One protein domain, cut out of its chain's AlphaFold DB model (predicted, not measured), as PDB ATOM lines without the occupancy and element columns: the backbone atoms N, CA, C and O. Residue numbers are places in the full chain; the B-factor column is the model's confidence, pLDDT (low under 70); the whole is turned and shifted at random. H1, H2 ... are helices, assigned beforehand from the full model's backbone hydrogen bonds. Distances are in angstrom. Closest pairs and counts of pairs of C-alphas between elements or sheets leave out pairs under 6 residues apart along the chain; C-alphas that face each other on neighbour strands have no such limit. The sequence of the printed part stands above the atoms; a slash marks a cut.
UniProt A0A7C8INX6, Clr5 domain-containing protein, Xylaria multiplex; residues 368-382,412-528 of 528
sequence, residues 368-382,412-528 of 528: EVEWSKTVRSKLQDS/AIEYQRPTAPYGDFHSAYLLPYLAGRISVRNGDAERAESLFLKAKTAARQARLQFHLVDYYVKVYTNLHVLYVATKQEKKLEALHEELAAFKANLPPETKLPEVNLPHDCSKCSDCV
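What this domain is: This is residues 368 to 382 and 412 to 528 of the 528 residues of the protein "Clr5 domain-containing protein" of Xylaria multiplex (UniProt A0A7C8INX6). What shape? H2, H3 and H4 form an up-and-down bundle, each running against the one before, with H1 at one end and H5 on H4. What builds it? 132 residues are printed, with six named helices, H1 to H6: all helix, compact, radius of gyration of the C-alphas 15.0 A, spans 45 by 38 by 25 A.

How they stand to each other: What comes first? H1, residues 368 to 382, touches H4, residues 466 to 485, C-alphas 376 and 485 closest at 5.1 A. What follows? H2, residues 425 to 441, and H3, residues 445 to 464, form a hairpin, C-alphas 436 and 448 closest at 4.3 A. In H5, residues 489 to 504, every O i to N i+4 pair is within hydrogen-bond range.

Where its parts are: What starts it? H1 begins at C-alpha 368, (-46.763, 53.552, -4.680). What ends it? H6, residues 522 to 525, ends at C-alpha 525, (-36.018, 59.024, -13.049).

The domain as a whole: Any cut? Residues 383 to 411 are not printed; C-alphas 382 and 412 are 26.5 A apart. Low confidence? 35 residues have pLDDT under 70.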
ATOM      1  N   GLU A 368     -47.811  54.571  -4.691       77.69
ATOM      2  CA  GLU A 368     -46.763  53.552  -4.680       77.69
ATOM      3  C   GLU A 368     -46.114  53.387  -3.314       77.69
ATOM      4  O   GLU A 368     -45.963  52.253  -2.858       77.69
ATOM      5  N   VAL A 369     -45.801  54.489  -2.637       75.00
ATOM      6  CA  VAL A 369     -45.047  54.481  -1.381       75.00
ATOM      7  C   VAL A 369     -45.847  53.794  -0.279       75.00
ATOM      8  O   VAL A 369     -45.304  53.013   0.510       75.00
ATOM      9  N   GLU A 370     -47.152  54.058  -0.232       72.19
ATOM     10  CA  GLU A 370     -48.052  53.511   0.779       72.19
ATOM     11  C   GLU A 370     -48.251  52.000   0.584       72.19
ATOM     12  O   GLU A 370     -48.042  51.201   1.510       72.19
ATOM     13  N   TRP A 371     -48.604  51.568  -0.634       73.94
ATOM     14  CA  TRP A 371     -48.902  50.153  -0.859       73.94
ATOM     15  C   TRP A 371     -47.638  49.291  -0.958       73.94
ATOM     16  O   TRP A 371     -47.668  48.143  -0.502       73.94
ATOM     17  N   SER A 372     -46.522  49.797  -1.498       75.69
ATOM     18  CA  SER A 372     -45.300  49.002  -1.694       75.69
ATOM     19  C   SER A 372     -44.634  48.623  -0.372       75.69
ATOM     20  O   SER A 372     -44.087  47.524  -0.256       75.69
ATOM     21  N   LYS A 373     -44.765  49.452   0.669       75.81
ATOM     22  CA  LYS A 373     -44.251  49.178   2.020       75.81
ATOM     23  C   LYS A 373     -44.859  47.909   2.627       75.81
ATOM     24  O   LYS A 373     -44.139  47.030   3.104       75.81
ATOM     25  N   THR A 374     -46.182  47.771   2.516       66.50
ATOM     26  CA  THR A 374     -46.927  46.580   2.969       66.50
ATOM     27  C   THR A 374     -46.542  45.335   2.171       66.50
ATOM     28  O   THR A 374     -46.458  44.232   2.713       66.50
ATOM     29  N   VAL A 375     -46.301  45.499   0.869       69.38
ATOM     30  CA  VAL A 375     -45.895  44.414  -0.031       69.38
ATOM     31  C   VAL A 375     -44.495  43.909   0.294       69.38
ATOM     32  O   VAL A 375     -44.309  42.701   0.428       69.38
ATOM     33  N   ARG A 376     -43.528  44.822   0.451       76.81
ATOM     34  CA  ARG A 376     -42.139  44.482   0.778       76.81
ATOM     35  C   ARG A 376     -42.079  43.691   2.085       76.81
ATOM     36  O   ARG A 376     -41.506  42.612   2.077       76.81
ATOM     37  N   SER A 377     -42.763  44.142   3.141       70.69
ATOM     38  CA  SER A 377     -42.849  43.392   4.407       70.69
ATOM     39  C   SER A 377     -43.425  41.981   4.209       70.69
ATOM     40  O   SER A 377     -42.779  41.000   4.561       70.69
ATOM     41  N   LYS A 378     -44.588  41.845   3.559       67.12
ATOM     42  CA  LYS A 378     -45.257  40.540   3.396       67.12
ATOM     43  C   LYS A 378     -44.493  39.529   2.543       67.12
ATOM     44  O   LYS A 378     -44.634  38.330   2.777       67.12
ATOM     45  N   LEU A 379     -43.775  39.993   1.521       69.75
ATOM     46  CA  LEU A 379     -43.023  39.131   0.606       69.75
ATOM     47  C   LEU A 379     -41.615  38.814   1.120       69.75
ATOM     48  O   LEU A 379     -41.085  37.752   0.808       69.75
ATOM     49  N   GLN A 380     -41.021  39.690   1.931       65.81
ATOM     50  CA  GLN A 380     -39.739  39.416   2.584       65.81
ATOM     51  C   GLN A 380     -39.899  38.419   3.742       65.81
ATOM     52  O   GLN A 380     -39.041  37.557   3.919       65.81
ATOM     53  N   ASP A 381     -41.026  38.459   4.459       49.53
ATOM     54  CA  ASP A 381     -41.325  37.510   5.541       49.53
ATOM     55  C   ASP A 381     -41.631  36.087   5.037       49.53
ATOM     56  O   ASP A 381     -41.522  35.131   5.799       49.53
ATOM     57  N   SER A 382     -41.989  35.898   3.758       47.62
ATOM     58  CA  SER A 382     -42.220  34.552   3.203       47.62
ATOM     59  C   SER A 382     -40.949  33.730   2.961       47.62
ATOM     60  O   SER A 382     -41.064  32.522   2.756       47.62
ATOM     61  N   ALA A 412     -61.312  32.899 -14.278       58.16
ATOM     62  CA  ALA A 412     -62.266  34.001 -14.125       58.16
ATOM     63  C   ALA A 412     -61.866  35.253 -14.912       58.16
ATOM     64  O   ALA A 412     -62.698  35.929 -15.509       58.16
ATOM     65  N   ILE A 413     -60.565  35.531 -14.936       59.09
ATOM     66  CA  ILE A 413     -59.979  36.696 -15.608       59.09
ATOM     67  C   ILE A 413     -59.890  36.464 -17.124       59.09
ATOM     68  O   ILE A 413     -59.969  37.409 -17.903       59.09
ATOM     69  N   GLU A 414     -59.719  35.213 -17.553       60.16
ATOM     70  CA  GLU A 414     -59.573  34.821 -18.961       60.16
ATOM     71  C   GLU A 414     -60.901  34.524 -19.661       60.16
ATOM     72  O   GLU A 414     -60.934  34.387 -20.887       60.16
ATOM     73  N   TYR A 415     -61.992  34.386 -18.912       61.56
ATOM     74  CA  TYR A 415     -63.272  34.023 -19.490       61.56
ATOM     75  C   TYR A 415     -63.840  35.160 -20.346       61.56
ATOM     76  O   TYR A 415     -64.128  36.257 -19.872       61.56
ATOM     77  N   GLN A 416     -64.045  34.868 -21.629       61.44
ATOM     78  CA  GLN A 416     -64.687  35.762 -22.585       61.44
ATOM     79  C   GLN A 416     -66.036  35.176 -22.985       61.44
ATOM     80  O   GLN A 416     -66.116  34.017 -23.403       61.44
ATOM     81  N   ARG A 417     -67.105  35.976 -22.887       56.62
ATOM     82  CA  ARG A 417     -68.425  35.528 -23.340       56.62
ATOM     83  C   ARG A 417     -68.426  35.302 -24.855       56.62
ATOM     84  O   ARG A 417     -67.962  36.180 -25.582       56.62
ATOM     85  N   PRO A 418     -69.050  34.215 -25.346       50.38
ATOM     86  CA  PRO A 418     -69.107  33.900 -26.776       50.38
ATOM     87  C   PRO A 418     -69.744  34.982 -27.668       50.38
ATOM     88  O   PRO A 418     -69.511  34.987 -28.870       50.38
ATOM     89  N   THR A 419     -70.567  35.870 -27.101       49.97
ATOM     90  CA  THR A 419     -71.334  36.901 -27.825       49.97
ATOM     91  C   THR A 419     -70.853  38.331 -27.572       49.97
ATOM     92  O   THR A 419     -71.438  39.268 -28.114       49.97
ATOM     93  N   ALA A 420     -69.806  38.533 -26.763       49.44
ATOM     94  CA  ALA A 420     -69.248  39.865 -26.558       49.44
ATOM     95  C   ALA A 420     -68.404  40.252 -27.789       49.44
ATOM     96  O   ALA A 420     -67.494  39.501 -28.153       49.44
ATOM     97  N   PRO A 421     -68.688  41.385 -28.455       43.38
ATOM     98  CA  PRO A 421     -67.954  41.798 -29.642       43.38
ATOM     99  C   PRO A 421     -66.563  42.285 -29.227       43.38
ATOM    100  O   PRO A 421     -66.381  43.470 -29.011       43.38
ATOM    101  N   TYR A 422     -65.602  41.364 -29.124       43.06
ATOM    102  CA  TYR A 422     -64.195  41.616 -28.789       43.06
ATOM    103  C   TYR A 422     -63.964  42.264 -27.404       43.06
ATOM    104  O   TYR A 422     -64.601  43.231 -27.000       43.06
ATOM    105  N   GLY A 423     -63.033  41.697 -26.630       54.38
ATOM    106  CA  GLY A 423     -62.657  42.239 -25.323       54.38
ATOM    107  C   GLY A 423     -62.121  43.657 -25.479       54.38
ATOM    108  O   GLY A 423     -61.147  43.865 -26.203       54.38
ATOM    109  N   ASP A 424     -62.756  44.636 -24.834       68.44
ATOM    110  CA  ASP A 424     -62.216  45.989 -24.851       68.44
ATOM    111  C   ASP A 424     -60.834  45.983 -24.162       68.44
ATOM    112  O   ASP A 424     -60.582  45.226 -23.211       68.44
ATOM    113  N   PHE A 425     -59.917  46.813 -24.661       70.94
ATOM    114  CA  PHE A 425     -58.561  46.934 -24.123       70.94
ATOM    115  C   PHE A 425     -58.539  47.278 -22.625       70.94
ATOM    116  O   PHE A 425     -57.599  46.899 -21.923       70.94
ATOM    117  N   HIS A 426     -59.571  47.960 -22.116       72.44
ATOM    118  CA  HIS A 426     -59.677  48.304 -20.705       72.44
ATOM    119  C   HIS A 426     -59.898  47.063 -19.848       72.44
ATOM    120  O   HIS A 426     -59.187  46.909 -18.869       72.44
ATOM    121  N   SER A 427     -60.808  46.160 -20.201       73.19
ATOM    122  CA  SER A 427     -61.050  44.913 -19.466       73.19
ATOM    123  C   SER A 427     -59.851  43.965 -19.531       73.19
ATOM    124  O   SER A 427     -59.439  43.429 -18.501       73.19
ATOM    125  N   ALA A 428     -59.221  43.845 -20.706       78.19
ATOM    126  CA  ALA A 428     -58.027  43.023 -20.906       78.19
ATOM    127  C   ALA A 428     -56.828  43.497 -20.065       78.19
ATOM    128  O   ALA A 428     -55.945  42.706 -19.738       78.19
ATOM    129  N   TYR A 429     -56.805  44.780 -19.699       83.06
ATOM    130  CA  TYR A 429     -55.838  45.361 -18.775       83.06
ATOM    131  C   TYR A 429     -56.291  45.307 -17.308       83.06
ATOM    132  O   TYR A 429     -55.556  44.836 -16.440       83.06
ATOM    133  N   LEU A 430     -57.489  45.822 -17.025       78.50
ATOM    134  CA  LEU A 430     -57.969  46.172 -15.691       78.50
ATOM    135  C   LEU A 430     -58.155  44.935 -14.820       78.50
ATOM    136  O   LEU A 430     -57.737  44.939 -13.666       78.50
ATOM    137  N   LEU A 431     -58.722  43.868 -15.387       78.19
ATOM    138  CA  LEU A 431     -58.960  42.621 -14.664       78.19
ATOM    139  C   LEU A 431     -57.653  41.961 -14.197       78.19
ATOM    140  O   LEU A 431     -57.504  41.733 -12.995       78.19
ATOM    141  N   PRO A 432     -56.665  41.686 -15.077       82.31
ATOM    142  CA  PRO A 432     -55.396  41.140 -14.612       82.31
ATOM    143  C   PRO A 432     -54.614  42.129 -13.739       82.31
ATOM    144  O   PRO A 432     -53.938  41.697 -12.808       82.31
ATOM    145  N   TYR A 433     -54.716  43.441 -13.971       85.50
ATOM    146  CA  TYR A 433     -54.048  44.435 -13.130       85.50
ATOM    147  C   TYR A 433     -54.565  44.411 -11.681       85.50
ATOM    148  O   TYR A 433     -53.774  44.240 -10.751       85.50
ATOM    149  N   LEU A 434     -55.880  44.523 -11.472       79.50
ATOM    150  CA  LEU A 434     -56.485  44.534 -10.135       79.50
ATOM    151  C   LEU A 434     -56.326  43.193  -9.420       79.50
ATOM    152  O   LEU A 434     -55.934  43.158  -8.250       79.50
ATOM    153  N   ALA A 435     -56.526  42.083 -10.130       77.62
ATOM    154  CA  ALA A 435     -56.274  40.763  -9.569       77.62
ATOM    155  C   ALA A 435     -54.793  40.574  -9.189       77.62
ATOM    156  O   ALA A 435     -54.489  39.968  -8.156       77.62
ATOM    157  N   GLY A 436     -53.865  41.126  -9.980       80.12
ATOM    158  CA  GLY A 436     -52.444  41.174  -9.643       80.12
ATOM    159  C   GLY A 436     -52.217  41.904  -8.322       80.12
ATOM    160  O   GLY A 436     -51.616  41.336  -7.412       80.12
ATOM    161  N   ARG A 437     -52.798  43.101  -8.145       79.19
ATOM    162  CA  ARG A 437     -52.717  43.886  -6.894       79.19
ATOM    163  C   ARG A 437     -53.230  43.118  -5.681       79.19
ATOM    164  O   ARG A 437     -52.582  43.112  -4.632       79.19
ATOM    165  N   ILE A 438     -54.372  42.448  -5.815       73.88
ATOM    166  CA  ILE A 438     -54.932  41.593  -4.761       73.88
ATOM    167  C   ILE A 438     -53.966  40.445  -4.437       73.88
ATOM    168  O   ILE A 438     -53.711  40.182  -3.261       73.88
ATOM    169  N   SER A 439     -53.382  39.804  -5.455       73.81
ATOM    170  CA  SER A 439     -52.430  38.696  -5.280       73.81
ATOM    171  C   SER A 439     -51.177  39.129  -4.524       73.81
ATOM    172  O   SER A 439     -50.788  38.469  -3.560       73.81
ATOM    173  N   VAL A 440     -50.610  40.293  -4.865       73.69
ATOM    174  CA  VAL A 440     -49.463  40.850  -4.136       73.69
ATOM    175  C   VAL A 440     -49.821  41.096  -2.668       73.69
ATOM    176  O   VAL A 440     -49.088  40.691  -1.769       73.69
ATOM    177  N   ARG A 441     -50.980  41.712  -2.393       69.19
ATOM    178  CA  ARG A 441     -51.442  41.991  -1.018       69.19
ATOM    179  C   ARG A 441     -51.691  40.716  -0.200       69.19
ATOM    180  O   ARG A 441     -51.624  40.766   1.033       69.19
ATOM    181  N   ASN A 442     -51.962  39.600  -0.875       66.81
ATOM    182  CA  ASN A 442     -52.099  38.265  -0.292       66.81
ATOM    183  C   ASN A 442     -50.758  37.532  -0.101       66.81
ATOM    184  O   ASN A 442     -50.747  36.451   0.485       66.81
ATOM    185  N   GLY A 443     -49.639  38.107  -0.551       67.94
ATOM    186  CA  GLY A 443     -48.318  37.487  -0.469       67.94
ATOM    187  C   GLY A 443     -48.075  36.400  -1.521       67.94
ATOM    188  O   GLY A 443     -47.218  35.547  -1.317       67.94
ATOM    189  N   ASP A 444     -48.835  36.393  -2.620       72.00
ATOM    190  CA  ASP A 444     -48.657  35.456  -3.734       72.00
ATOM    191  C   ASP A 444     -47.928  36.152  -4.893       72.00
ATOM    192  O   ASP A 444     -48.542  36.683  -5.826       72.00
ATOM    193  N   ALA A 445     -46.597  36.204  -4.787       79.00
ATOM    194  CA  ALA A 445     -45.740  36.892  -5.748       79.00
ATOM    195  C   ALA A 445     -45.784  36.265  -7.149       79.00
ATOM    196  O   ALA A 445     -45.839  36.989  -8.141       79.00
ATOM    197  N   GLU A 446     -45.795  34.934  -7.243       79.31
ATOM    198  CA  GLU A 446     -45.805  34.221  -8.528       79.31
ATOM    199  C   GLU A 446     -47.093  34.503  -9.308       79.31
ATOM    200  O   GLU A 446     -47.060  34.821 -10.503       79.31
ATOM    201  N   ARG A 447     -48.244  34.440  -8.627       76.50
ATOM    202  CA  ARG A 447     -49.537  34.756  -9.239       76.50
ATOM    203  C   ARG A 447     -49.614  36.220  -9.649       76.50
ATOM    204  O   ARG A 447     -50.070  36.520 -10.753       76.50
ATOM    205  N   ALA A 448     -49.167  37.121  -8.777       83.00
ATOM    206  CA  ALA A 448     -49.131  38.543  -9.077       83.00
ATOM    207  C   ALA A 448     -48.297  38.844 -10.325       83.00
ATOM    208  O   ALA A 448     -48.771  39.550 -11.211       83.00
ATOM    209  N   GLU A 449     -47.097  38.262 -10.430       88.62
ATOM    210  CA  GLU A 449     -46.236  38.412 -11.603       88.62
ATOM    211  C   GLU A 449     -46.965  37.966 -12.875       88.62
ATOM    212  O   GLU A 449     -47.041  38.724 -13.843       88.62
ATOM    213  N   SER A 450     -47.549  36.763 -12.868       86.75
ATOM    214  CA  SER A 450     -48.273  36.228 -14.028       86.75
ATOM    215  C   SER A 450     -49.392  37.165 -14.492       86.75
ATOM    216  O   SER A 450     -49.530  37.432 -15.688       86.75
ATOM    217  N   LEU A 451     -50.168  37.703 -13.550       86.00
ATOM    218  CA  LEU A 451     -51.271  38.618 -13.832       86.00
ATOM    219  C   LEU A 451     -50.775  39.975 -14.341       86.00
ATOM    220  O   LEU A 451     -51.264  40.465 -15.358       86.00
ATOM    221  N   PHE A 452     -49.747  40.552 -13.724       90.56
ATOM    222  CA  PHE A 452     -49.164  41.799 -14.210       90.56
ATOM    223  C   PHE A 452     -48.545  41.654 -15.599       90.56
ATOM    224  O   PHE A 452     -48.690  42.557 -16.416       90.56
ATOM    225  N   LEU A 453     -47.927  40.520 -15.934       90.69
ATOM    226  CA  LEU A 453     -47.425  40.278 -17.290       90.69
ATOM    227  C   LEU A 453     -48.558  40.227 -18.332       90.69
ATOM    228  O   LEU A 453     -48.387  40.728 -19.450       90.69
ATOM    229  N   LYS A 454     -49.737  39.703 -17.970       87.62
ATOM    230  CA  LYS A 454     -50.936  39.753 -18.829       87.62
ATOM    231  C   LYS A 454     -51.423  41.188 -19.017       87.62
ATOM    232  O   LYS A 454     -51.580  41.626 -20.155       87.62
ATOM    233  N   ALA A 455     -51.554  41.945 -17.926       87.94
ATOM    234  CA  ALA A 455     -51.918  43.361 -17.979       87.94
ATOM    235  C   ALA A 455     -50.905  44.180 -18.802       87.94
ATOM    236  O   ALA A 455     -51.298  45.008 -19.622       87.94
ATOM    237  N   LYS A 456     -49.601  43.895 -18.663       89.56
ATOM    238  CA  LYS A 456     -48.519  44.512 -19.449       89.56
ATOM    239  C   LYS A 456     -48.716  44.249 -20.937       89.56
ATOM    240  O   LYS A 456     -48.571  45.160 -21.745       89.56
ATOM    241  N   THR A 457     -49.054  43.013 -21.302       87.19
ATOM    242  CA  THR A 457     -49.293  42.619 -22.698       87.19
ATOM    243  C   THR A 457     -50.488  43.368 -23.287       87.19
ATOM    244  O   THR A 457     -50.365  43.936 -24.372       87.19
ATOM    245  N   ALA A 458     -51.597  43.463 -22.549       83.50
ATOM    246  CA  ALA A 458     -52.759  44.252 -22.961       83.50
ATOM    247  C   ALA A 458     -52.422  45.750 -23.098       83.50
ATOM    248  O   ALA A 458     -52.732  46.364 -24.118       83.50
ATOM    249  N   ALA A 459     -51.691  46.322 -22.134       84.06
ATOM    250  CA  ALA A 459     -51.237  47.714 -22.182       84.06
ATOM    251  C   ALA A 459     -50.304  47.992 -23.376       84.06
ATOM    252  O   ALA A 459     -50.357  49.065 -23.973       84.06
ATOM    253  N   ARG A 460     -49.469  47.020 -23.774       80.56
ATOM    254  CA  ARG A 460     -48.628  47.125 -24.979       80.56
ATOM    255  C   ARG A 460     -49.439  47.160 -26.267       80.56
ATOM    256  O   ARG A 460     -49.062  47.863 -27.197       80.56
ATOM    257  N   GLN A 461     -50.524  46.403 -26.340       75.44
ATOM    258  CA  GLN A 461     -51.396  46.404 -27.515       75.44
ATOM    259  C   GLN A 461     -52.242  47.684 -27.576       75.44
ATOM    260  O   GLN A 461     -52.503  48.200 -28.659       75.44
ATOM    261  N   ALA A 462     -52.574  48.252 -26.415       66.38
ATOM    262  CA  ALA A 462     -53.284  49.521 -26.281       66.38
ATOM    263  C   ALA A 462     -52.450  50.764 -26.665       66.38
ATOM    264  O   ALA A 462     -52.993  51.863 -26.705       66.38
ATOM    265  N   ARG A 463     -51.155  50.615 -26.997       57.56
ATOM    266  CA  ARG A 463     -50.222  51.708 -27.362       57.56
ATOM    267  C   ARG A 463     -50.666  52.587 -28.536       57.56
ATOM    268  O   ARG A 463     -50.124  53.670 -28.710       57.56
ATOM    269  N   LEU A 464     -51.647  52.148 -29.323       57.31
ATOM    270  CA  LEU A 464     -52.272  52.960 -30.372       57.31
ATOM    271  C   LEU A 464     -53.255  54.013 -29.813       57.31
ATOM    272  O   LEU A 464     -53.786  54.816 -30.576       57.31
ATOM    273  N   GLN A 465     -53.509  54.023 -28.499       66.81
ATOM    274  CA  GLN A 465     -54.425  54.942 -27.826       66.81
ATOM    275  C   GLN A 465     -53.698  55.730 -26.726       66.81
ATOM    276  O   GLN A 465     -53.445  55.228 -25.632       66.81
ATOM    277  N   PHE A 466     -53.398  57.001 -27.002       60.09
ATOM    278  CA  PHE A 466     -52.604  57.882 -26.129       60.09
ATOM    279  C   PHE A 466     -53.124  58.026 -24.695       60.09
ATOM    280  O   PHE A 466     -52.334  58.155 -23.767       60.09
ATOM    281  N   HIS A 467     -54.438  57.938 -24.486       65.69
ATOM    282  CA  HIS A 467     -55.036  58.036 -23.153       65.69
ATOM    283  C   HIS A 467     -54.768  56.808 -22.256       65.69
ATOM    284  O   HIS A 467     -55.163  56.811 -21.094       65.69
ATOM    285  N   LEU A 468     -54.111  55.761 -22.780       67.75
ATOM    286  CA  LEU A 468     -53.805  54.507 -22.080       67.75
ATOM    287  C   LEU A 468     -52.308  54.299 -21.815       67.75
ATOM    288  O   LEU A 468     -51.917  53.234 -21.342       67.75
ATOM    289  N   VAL A 469     -51.452  55.293 -22.073       69.94
ATOM    290  CA  VAL A 469     -50.007  55.207 -21.772       69.94
ATOM    291  C   VAL A 469     -49.765  54.934 -20.278       69.94
ATOM    292  O   VAL A 469     -48.911  54.115 -19.926       69.94
ATOM    293  N   ASP A 470     -50.604  55.499 -19.410       77.06
ATOM    294  CA  ASP A 470     -50.573  55.306 -17.956       77.06
ATOM    295  C   ASP A 470     -50.715  53.838 -17.539       77.06
ATOM    296  O   ASP A 470     -50.174  53.425 -16.513       77.06
ATOM    297  N   TYR A 471     -51.411  53.022 -18.336       84.00
ATOM    298  CA  TYR A 471     -51.636  51.614 -18.020       84.00
ATOM    299  C   TYR A 471     -50.323  50.839 -17.977       84.00
ATOM    300  O   TYR A 471     -50.089  50.044 -17.058       84.00
ATOM    301  N   TYR A 472     -49.453  51.091 -18.957       86.38
ATOM    302  CA  TYR A 472     -48.157  50.430 -19.033       86.38
ATOM    303  C   TYR A 472     -47.276  50.828 -17.850       86.38
ATOM    304  O   TYR A 472     -46.699  49.953 -17.206       86.38
ATOM    305  N   VAL A 473     -47.232  52.124 -17.524       85.56
ATOM    306  CA  VAL A 473     -46.422  52.656 -16.418       85.56
ATOM    307  C   VAL A 473     -46.902  52.108 -15.067       85.56
ATOM    308  O   VAL A 473     -46.100  51.611 -14.284       85.56
ATOM    309  N   LYS A 474     -48.218  52.061 -14.827       86.50
ATOM    310  CA  LYS A 474     -48.793  51.470 -13.602       86.50
ATOM    311  C   LYS A 474     -48.426  49.995 -13.424       86.50
ATOM    312  O   LYS A 474     -48.110  49.561 -12.315       86.50
ATOM    313  N   VAL A 475     -48.464  49.202 -14.498       89.19
ATOM    314  CA  VAL A 475     -48.061  47.783 -14.442       89.19
ATOM    315  C   VAL A 475     -46.555  47.640 -14.266       89.19
ATOM    316  O   VAL A 475     -46.118  46.779 -13.504       89.19
ATOM    317  N   TYR A 476     -45.770  48.482 -14.939       90.88
ATOM    318  CA  TYR A 476     -44.322  48.535 -14.783       90.88
ATOM    319  C   TYR A 476     -43.941  48.729 -13.313       90.88
ATOM    320  O   TYR A 476     -43.208  47.911 -12.768       90.88
ATOM    321  N   THR A 477     -44.514  49.732 -12.648       89.56
ATOM    322  CA  THR A 477     -44.219  50.050 -11.243       89.56
ATOM    323  C   THR A 477     -44.582  48.903 -10.308       89.56
ATOM    324  O   THR A 477     -43.829  48.571  -9.396       89.56
ATOM    325  N   ASN A 478     -45.682  48.205 -10.590       89.88
ATOM    326  CA  ASN A 478     -46.067  47.016  -9.836       89.88
ATOM    327  C   ASN A 478     -45.087  45.844 -10.007       89.88
ATOM    328  O   ASN A 478     -44.718  45.208  -9.020       89.88
ATOM    329  N   LEU A 479     -44.629  45.579 -11.234       91.69
ATOM    330  CA  LEU A 479     -43.591  44.577 -11.498       91.69
ATOM    331  C   LEU A 479     -42.242  44.979 -10.890       91.69
ATOM    332  O   LEU A 479     -41.551  44.125 -10.344       91.69
ATOM    333  N   HIS A 480     -41.890  46.265 -10.935       92.31
ATOM    334  CA  HIS A 480     -40.669  46.801 -10.341       92.31
ATOM    335  C   HIS A 480     -40.642  46.544  -8.833       92.31
ATOM    336  O   HIS A 480     -39.733  45.879  -8.339       92.31
ATOM    337  N   VAL A 481     -41.679  46.978  -8.104       88.75
ATOM    338  CA  VAL A 481     -41.810  46.726  -6.658       88.75
ATOM    339  C   VAL A 481     -41.755  45.230  -6.353       88.75
ATOM    340  O   VAL A 481     -41.079  44.822  -5.408       88.75
ATOM    341  N   LEU A 482     -42.430  44.401  -7.156       88.69
ATOM    342  CA  LEU A 482     -42.436  42.953  -6.976       88.69
ATOM    343  C   LEU A 482     -41.033  42.347  -7.131       88.69
ATOM    344  O   LEU A 482     -40.616  41.550  -6.292       88.69
ATOM    345  N   TYR A 483     -40.291  42.728  -8.171       91.69
ATOM    346  CA  TYR A 483     -38.938  42.223  -8.428       91.69
ATOM    347  C   TYR A 483     -37.913  42.726  -7.420       91.69
ATOM    348  O   TYR A 483     -37.040  41.955  -7.026       91.69
ATOM    349  N   VAL A 484     -38.055  43.961  -6.938       88.81
ATOM    350  CA  VAL A 484     -37.251  44.481  -5.824       88.81
ATOM    351  C   VAL A 484     -37.539  43.688  -4.546       88.81
ATOM    352  O   VAL A 484     -36.612  43.197  -3.905       88.81
ATOM    353  N   ALA A 485     -38.815  43.494  -4.197       85.62
ATOM    354  CA  ALA A 485     -39.210  42.769  -2.988       85.62
ATOM    355  C   ALA A 485     -38.746  41.301  -2.996       85.62
ATOM    356  O   ALA A 485     -38.348  40.784  -1.957       85.62
ATOM    357  N   THR A 486     -38.760  40.655  -4.166       86.12
ATOM    358  CA  THR A 486     -38.385  39.240  -4.359       86.12
ATOM    359  C   THR A 486     -36.933  39.031  -4.805       86.12
ATOM    360  O   THR A 486     -36.558  37.913  -5.160       86.12
ATOM    361  N   LYS A 487     -36.107  40.089  -4.800       89.19
ATOM    362  CA  LYS A 487     -34.674  40.060  -5.159       89.19
ATOM    363  C   LYS A 487     -34.389  39.459  -6.549       89.19
ATOM    364  O   LYS A 487     -33.408  38.748  -6.752       89.19
ATOM    365  N   GLN A 488     -35.246  39.738  -7.531       89.69
ATOM    366  CA  GLN A 488     -35.140  39.224  -8.905       89.69
ATOM    367  C   GLN A 488     -34.355  40.184  -9.816       89.69
ATOM    368  O   GLN A 488     -34.905  40.745 -10.765       89.69
ATOM    369  N   GLU A 489     -33.059  40.371  -9.550       90.19
ATOM    370  CA  GLU A 489     -32.217  41.392 -10.208       90.19
ATOM    371  C   GLU A 489     -32.211  41.302 -11.743       90.19
ATOM    372  O   GLU A 489     -32.407  42.307 -12.423       90.19
ATOM    373  N   LYS A 490     -32.090  40.092 -12.309       93.00
ATOM    374  CA  LYS A 490     -32.106  39.892 -13.772       93.00
ATOM    375  C   LYS A 490     -33.427  40.312 -14.415       93.00
ATOM    376  O   LYS A 490     -33.440  40.880 -15.502       93.00
ATOM    377  N   LYS A 491     -34.553  40.018 -13.753       93.12
ATOM    378  CA  LYS A 491     -35.880  40.415 -14.245       93.12
ATOM    379  C   LYS A 491     -36.072  41.925 -14.131       93.12
ATOM    380  O   LYS A 491     -36.671  42.523 -15.015       93.12
ATOM    381  N   LEU A 492     -35.546  42.530 -13.066       92.19
ATOM    382  CA  LEU A 492     -35.568  43.974 -12.857       92.19
ATOM    383  C   LEU A 492     -34.752  44.719 -13.925       92.19
ATOM    384  O   LEU A 492     -35.204  45.737 -14.439       92.19
ATOM    385  N   GLU A 493     -33.576  44.212 -14.296       91.81
ATOM    386  CA  GLU A 493     -32.754  44.782 -15.371       91.81
ATOM    387  C   GLU A 493     -33.466  44.725 -16.728       91.81
ATOM    388  O   GLU A 493     -33.651  45.765 -17.358       91.81
ATOM    389  N   ALA A 494     -33.983  43.553 -17.110       93.31
ATOM    390  CA  ALA A 494     -34.783  43.406 -18.327       93.31
ATOM    391  C   ALA A 494     -36.019  44.328 -18.326       93.31
ATOM    392  O   ALA A 494     -36.387  44.898 -19.351       93.31
ATOM    393  N   LEU A 495     -36.653  44.520 -17.163       92.81
ATOM    394  CA  LEU A 495     -37.796  45.418 -17.028       92.81
ATOM    395  C   LEU A 495     -37.404  46.884 -17.304       92.81
ATOM    396  O   LEU A 495     -38.160  47.582 -17.980       92.81
ATOM    397  N   HIS A 496     -36.236  47.348 -16.843       91.88
ATOM    398  CA  HIS A 496     -35.724  48.689 -17.162       91.88
ATOM    399  C   HIS A 496     -35.464  48.875 -18.663       91.88
ATOM    400  O   HIS A 496     -35.887  49.882 -19.232       91.88
ATOM    401  N   GLU A 497     -34.832  47.899 -19.322       91.19
ATOM    402  CA  GLU A 497     -34.610  47.937 -20.776       91.19
ATOM    403  C   GLU A 497     -35.935  48.013 -21.546       91.19
ATOM    404  O   GLU A 497     -36.085  48.794 -22.487       91.19
ATOM    405  N   GLU A 498     -36.938  47.249 -21.104       90.31
ATOM    406  CA  GLU A 498     -38.278  47.277 -21.681       90.31
ATOM    407  C   GLU A 498     -38.965  48.648 -21.551       90.31
ATOM    408  O   GLU A 498     -39.694  49.041 -22.470       90.31
ATOM    409  N   LEU A 499     -38.762  49.365 -20.437       88.12
ATOM    410  CA  LEU A 499     -39.298  50.716 -20.233       88.12
ATOM    411  C   LEU A 499     -38.599  51.735 -21.136       88.12
ATOM    412  O   LEU A 499     -39.279  52.533 -21.780       88.12
ATOM    413  N   ALA A 500     -37.271  51.669 -21.243       86.88
ATOM    414  CA  ALA A 500     -36.503  52.534 -22.137       86.88
ATOM    415  C   ALA A 500     -36.925  52.331 -23.603       86.88
ATOM    416  O   ALA A 500     -37.234  53.294 -24.309       86.88
ATOM    417  N   ALA A 501     -37.049  51.071 -24.038       87.81
ATOM    418  CA  ALA A 501     -37.562  50.732 -25.361       87.81
ATOM    419  C   ALA A 501     -39.019  51.183 -25.550       87.81
ATOM    420  O   ALA A 501     -39.414  51.566 -26.649       87.81
ATOM    421  N   PHE A 502     -39.847  51.145 -24.501       85.12
ATOM    422  CA  PHE A 502     -41.205  51.675 -24.573       85.12
ATOM    423  C   PHE A 502     -41.219  53.193 -24.782       85.12
ATOM    424  O   PHE A 502     -41.884  53.639 -25.714       85.12
ATOM    425  N   LYS A 503     -40.459  53.956 -23.983       81.94
ATOM    426  CA  LYS A 503     -40.334  55.419 -24.104       81.94
ATOM    427  C   LYS A 503     -39.838  55.830 -25.491       81.94
ATOM    428  O   LYS A 503     -40.429  56.709 -26.103       81.94
ATOM    429  N   ALA A 504     -38.823  55.143 -26.019       84.94
ATOM    430  CA  ALA A 504     -38.269  55.421 -27.347       84.94
ATOM    431  C   ALA A 504     -39.282  55.251 -28.498       84.94
ATOM    432  O   ALA A 504     -39.107  55.839 -29.560       84.94
ATOM    433  N   ASN A 505     -40.333  54.450 -28.295       82.38
ATOM    434  CA  ASN A 505     -41.385  54.211 -29.283       82.38
ATOM    435  C   ASN A 505     -42.607  55.137 -29.119       82.38
ATOM    436  O   ASN A 505     -43.553  55.027 -29.902       82.38
ATOM    437  N   LEU A 506     -42.635  56.008 -28.105       79.75
ATOM    438  CA  LEU A 506     -43.681  57.021 -27.950       79.75
ATOM    439  C   LEU A 506     -43.341  58.272 -28.778       79.75
ATOM    440  O   LEU A 506     -42.163  58.536 -29.029       79.75
ATOM    441  N   PRO A 507     -44.336  59.073 -29.204       80.25
ATOM    442  CA  PRO A 507     -44.062  60.346 -29.857       80.25
ATOM    443  C   PRO A 507     -43.185  61.249 -28.981       80.25
ATOM    444  O   PRO A 507     -43.394  61.258 -27.765       80.25
ATOM    445  N   PRO A 508     -42.285  62.060 -29.571       74.88
ATOM    446  CA  PRO A 508     -41.269  62.828 -28.840       74.88
ATOM    447  C   PRO A 508     -41.813  63.752 -27.741       74.88
ATOM    448  O   PRO A 508     -41.114  64.057 -26.781       74.88
ATOM    449  N   GLU A 509     -43.059  64.201 -27.877       73.94
ATOM    450  CA  GLU A 509     -43.724  65.114 -26.942       73.94
ATOM    451  C   GLU A 509     -44.405  64.388 -25.765       73.94
ATOM    452  O   GLU A 509     -44.885  65.025 -24.826       73.94
ATOM    453  N   THR A 510     -44.455  63.052 -25.794       73.12
ATOM    454  CA  THR A 510     -45.148  62.241 -24.786       73.12
ATOM    455  C   THR A 510     -44.251  62.038 -23.573       73.12
ATOM    456  O   THR A 510     -43.273  61.293 -23.634       73.12
ATOM    457  N   LYS A 511     -44.607  62.666 -22.454       74.81
ATOM    458  CA  LYS A 511     -43.953  62.442 -21.159       74.81
ATOM    459  C   LYS A 511     -44.645  61.328 -20.391       74.81
ATOM    460  O   LYS A 511     -45.873  61.214 -20.438       74.81
ATOM    461  N   LEU A 512     -43.864  60.521 -19.678       78.69
ATOM    462  CA  LEU A 512     -44.435  59.537 -18.764       78.69
ATOM    463  C   LEU A 512     -44.805  60.250 -17.454       78.69
ATOM    464  O   LEU A 512     -44.037  61.090 -16.986       78.69
ATOM    465  N   PRO A 513     -45.962  59.955 -16.834       75.56
ATOM    466  CA  PRO A 513     -46.324  60.602 -15.582       75.56
ATOM    467  C   PRO A 513     -45.360  60.171 -14.475       75.56
ATOM    468  O   PRO A 513     -45.351  59.003 -14.084       75.56
ATOM    469  N   GLU A 514     -44.588  61.121 -13.947       76.62
ATOM    470  CA  GLU A 514     -43.615  60.885 -12.870       76.62
ATOM    471  C   GLU A 514     -44.261  60.233 -11.639       76.62
ATOM    472  O   GLU A 514     -43.700  59.311 -11.060       76.62
ATOM    473  N   VAL A 515     -45.497  60.628 -11.315       72.31
ATOM    474  CA  VAL A 515     -46.307  60.063 -10.218       72.31
ATOM    475  C   VAL A 515     -46.573  58.559 -10.351       72.31
ATOM    476  O   VAL A 515     -46.889  57.896  -9.370       72.31
ATOM    477  N   ASN A 516     -46.486  58.010 -11.563       74.94
ATOM    478  CA  ASN A 516     -46.743  56.595 -11.807       74.94
ATOM    479  C   ASN A 516     -45.453  55.766 -11.857       74.94
ATOM    480  O   ASN A 516     -45.565  54.548 -11.981       74.94
ATOM    481  N   LEU A 517     -44.262  56.375 -11.798       82.19
ATOM    482  CA  LEU A 517     -42.965  55.688 -11.828       82.19
ATOM    483  C   LEU A 517     -42.423  55.452 -10.404       82.19
ATOM    484  O   LEU A 517     -42.744  56.221  -9.503       82.19
ATOM    485  N   PRO A 518     -41.587  54.417 -10.181       81.81
ATOM    486  CA  PRO A 518     -40.969  54.186  -8.876       81.81
ATOM    487  C   PRO A 518     -40.088  55.371  -8.464       81.81
ATOM    488  O   PRO A 518     -39.123  55.702  -9.160       81.81
ATOM    489  N   HIS A 519     -40.398  55.991  -7.323       75.00
ATOM    490  CA  HIS A 519     -39.676  57.173  -6.837       75.00
ATOM    491  C   HIS A 519     -38.289  56.844  -6.268       75.00
ATOM    492  O   HIS A 519     -37.420  57.710  -6.206       75.00
ATOM    493  N   ASP A 520     -38.064  55.595  -5.859       74.31
ATOM    494  CA  ASP A 520     -36.831  55.130  -5.218       74.31
ATOM    495  C   ASP A 520     -35.787  54.570  -6.205       74.31
ATOM    496  O   ASP A 520     -34.748  54.062  -5.778       74.31
ATOM    497  N   CYS A 521     -36.023  54.671  -7.519       80.56
ATOM    498  CA  CYS A 521     -35.148  54.109  -8.546       80.56
ATOM    499  C   CYS A 521     -34.588  55.179  -9.495       80.56
ATOM    500  O   CYS A 521     -35.298  55.695 -10.358       80.56
ATOM    501  N   SER A 522     -33.277  55.436  -9.411       76.88
ATOM    502  CA  SER A 522     -32.586  56.423 -10.258       76.88
ATOM    503  C   SER A 522     -32.686  56.126 -11.759       76.88
ATOM    504  O   SER A 522     -32.836  57.044 -12.556       76.88
ATOM    505  N   LYS A 523     -32.688  54.843 -12.158       78.31
ATOM    506  CA  LYS A 523     -32.867  54.431 -13.566       78.31
ATOM    507  C   LYS A 523     -34.263  54.762 -14.113       78.31
ATOM    508  O   LYS A 523     -34.434  54.879 -15.324       78.31
ATOM    509  N   CYS A 524     -35.264  54.880 -13.238       77.94
ATOM    510  CA  CYS A 524     -36.626  55.251 -13.623       77.94
ATOM    511  C   CYS A 524     -36.786  56.769 -13.762       77.94
ATOM    512  O   CYS A 524     -37.582  57.216 -14.585       77.94
ATOM    513  N   SER A 525     -36.007  57.556 -13.012       68.69
ATOM    514  CA  SER A 525     -36.018  59.024 -13.049       68.69
ATOM    515  C   SER A 525     -35.644  59.578 -14.430       68.69
ATOM    516  O   SER A 525     -36.244  60.542 -14.894       68.69
ATOM    517  N   ASP A 526     -34.730  58.910 -15.140       67.94
ATOM    518  CA  ASP A 526     -34.315  59.277 -16.506       67.94
ATOM    519  C   ASP A 526     -35.424  59.032 -17.560       67.94
ATOM    520  O   ASP A 526     -35.367  59.506 -18.702       67.94
ATOM    521  N   CYS A 527     -36.466  58.278 -17.188       61.97
ATOM    522  CA  CYS A 527     -37.575  57.912 -18.064       61.97
ATOM    523  C   CYS A 527     -38.774  58.873 -17.997       61.97
ATOM    524  O   CYS A 527     -39.675  58.718 -18.824       61.97
ATOM    525  N   VAL A 528     -38.754  59.901 -17.144       60.97
ATOM    526  CA  VAL A 528     -39.806  60.940 -17.060       60.97
ATOM    527  C   VAL A 528     -39.922  61.770 -18.342       60.97
ATOM    528  O   VAL A 528     -38.872  62.053 -18.974       60.97
TER     529      VAL A 528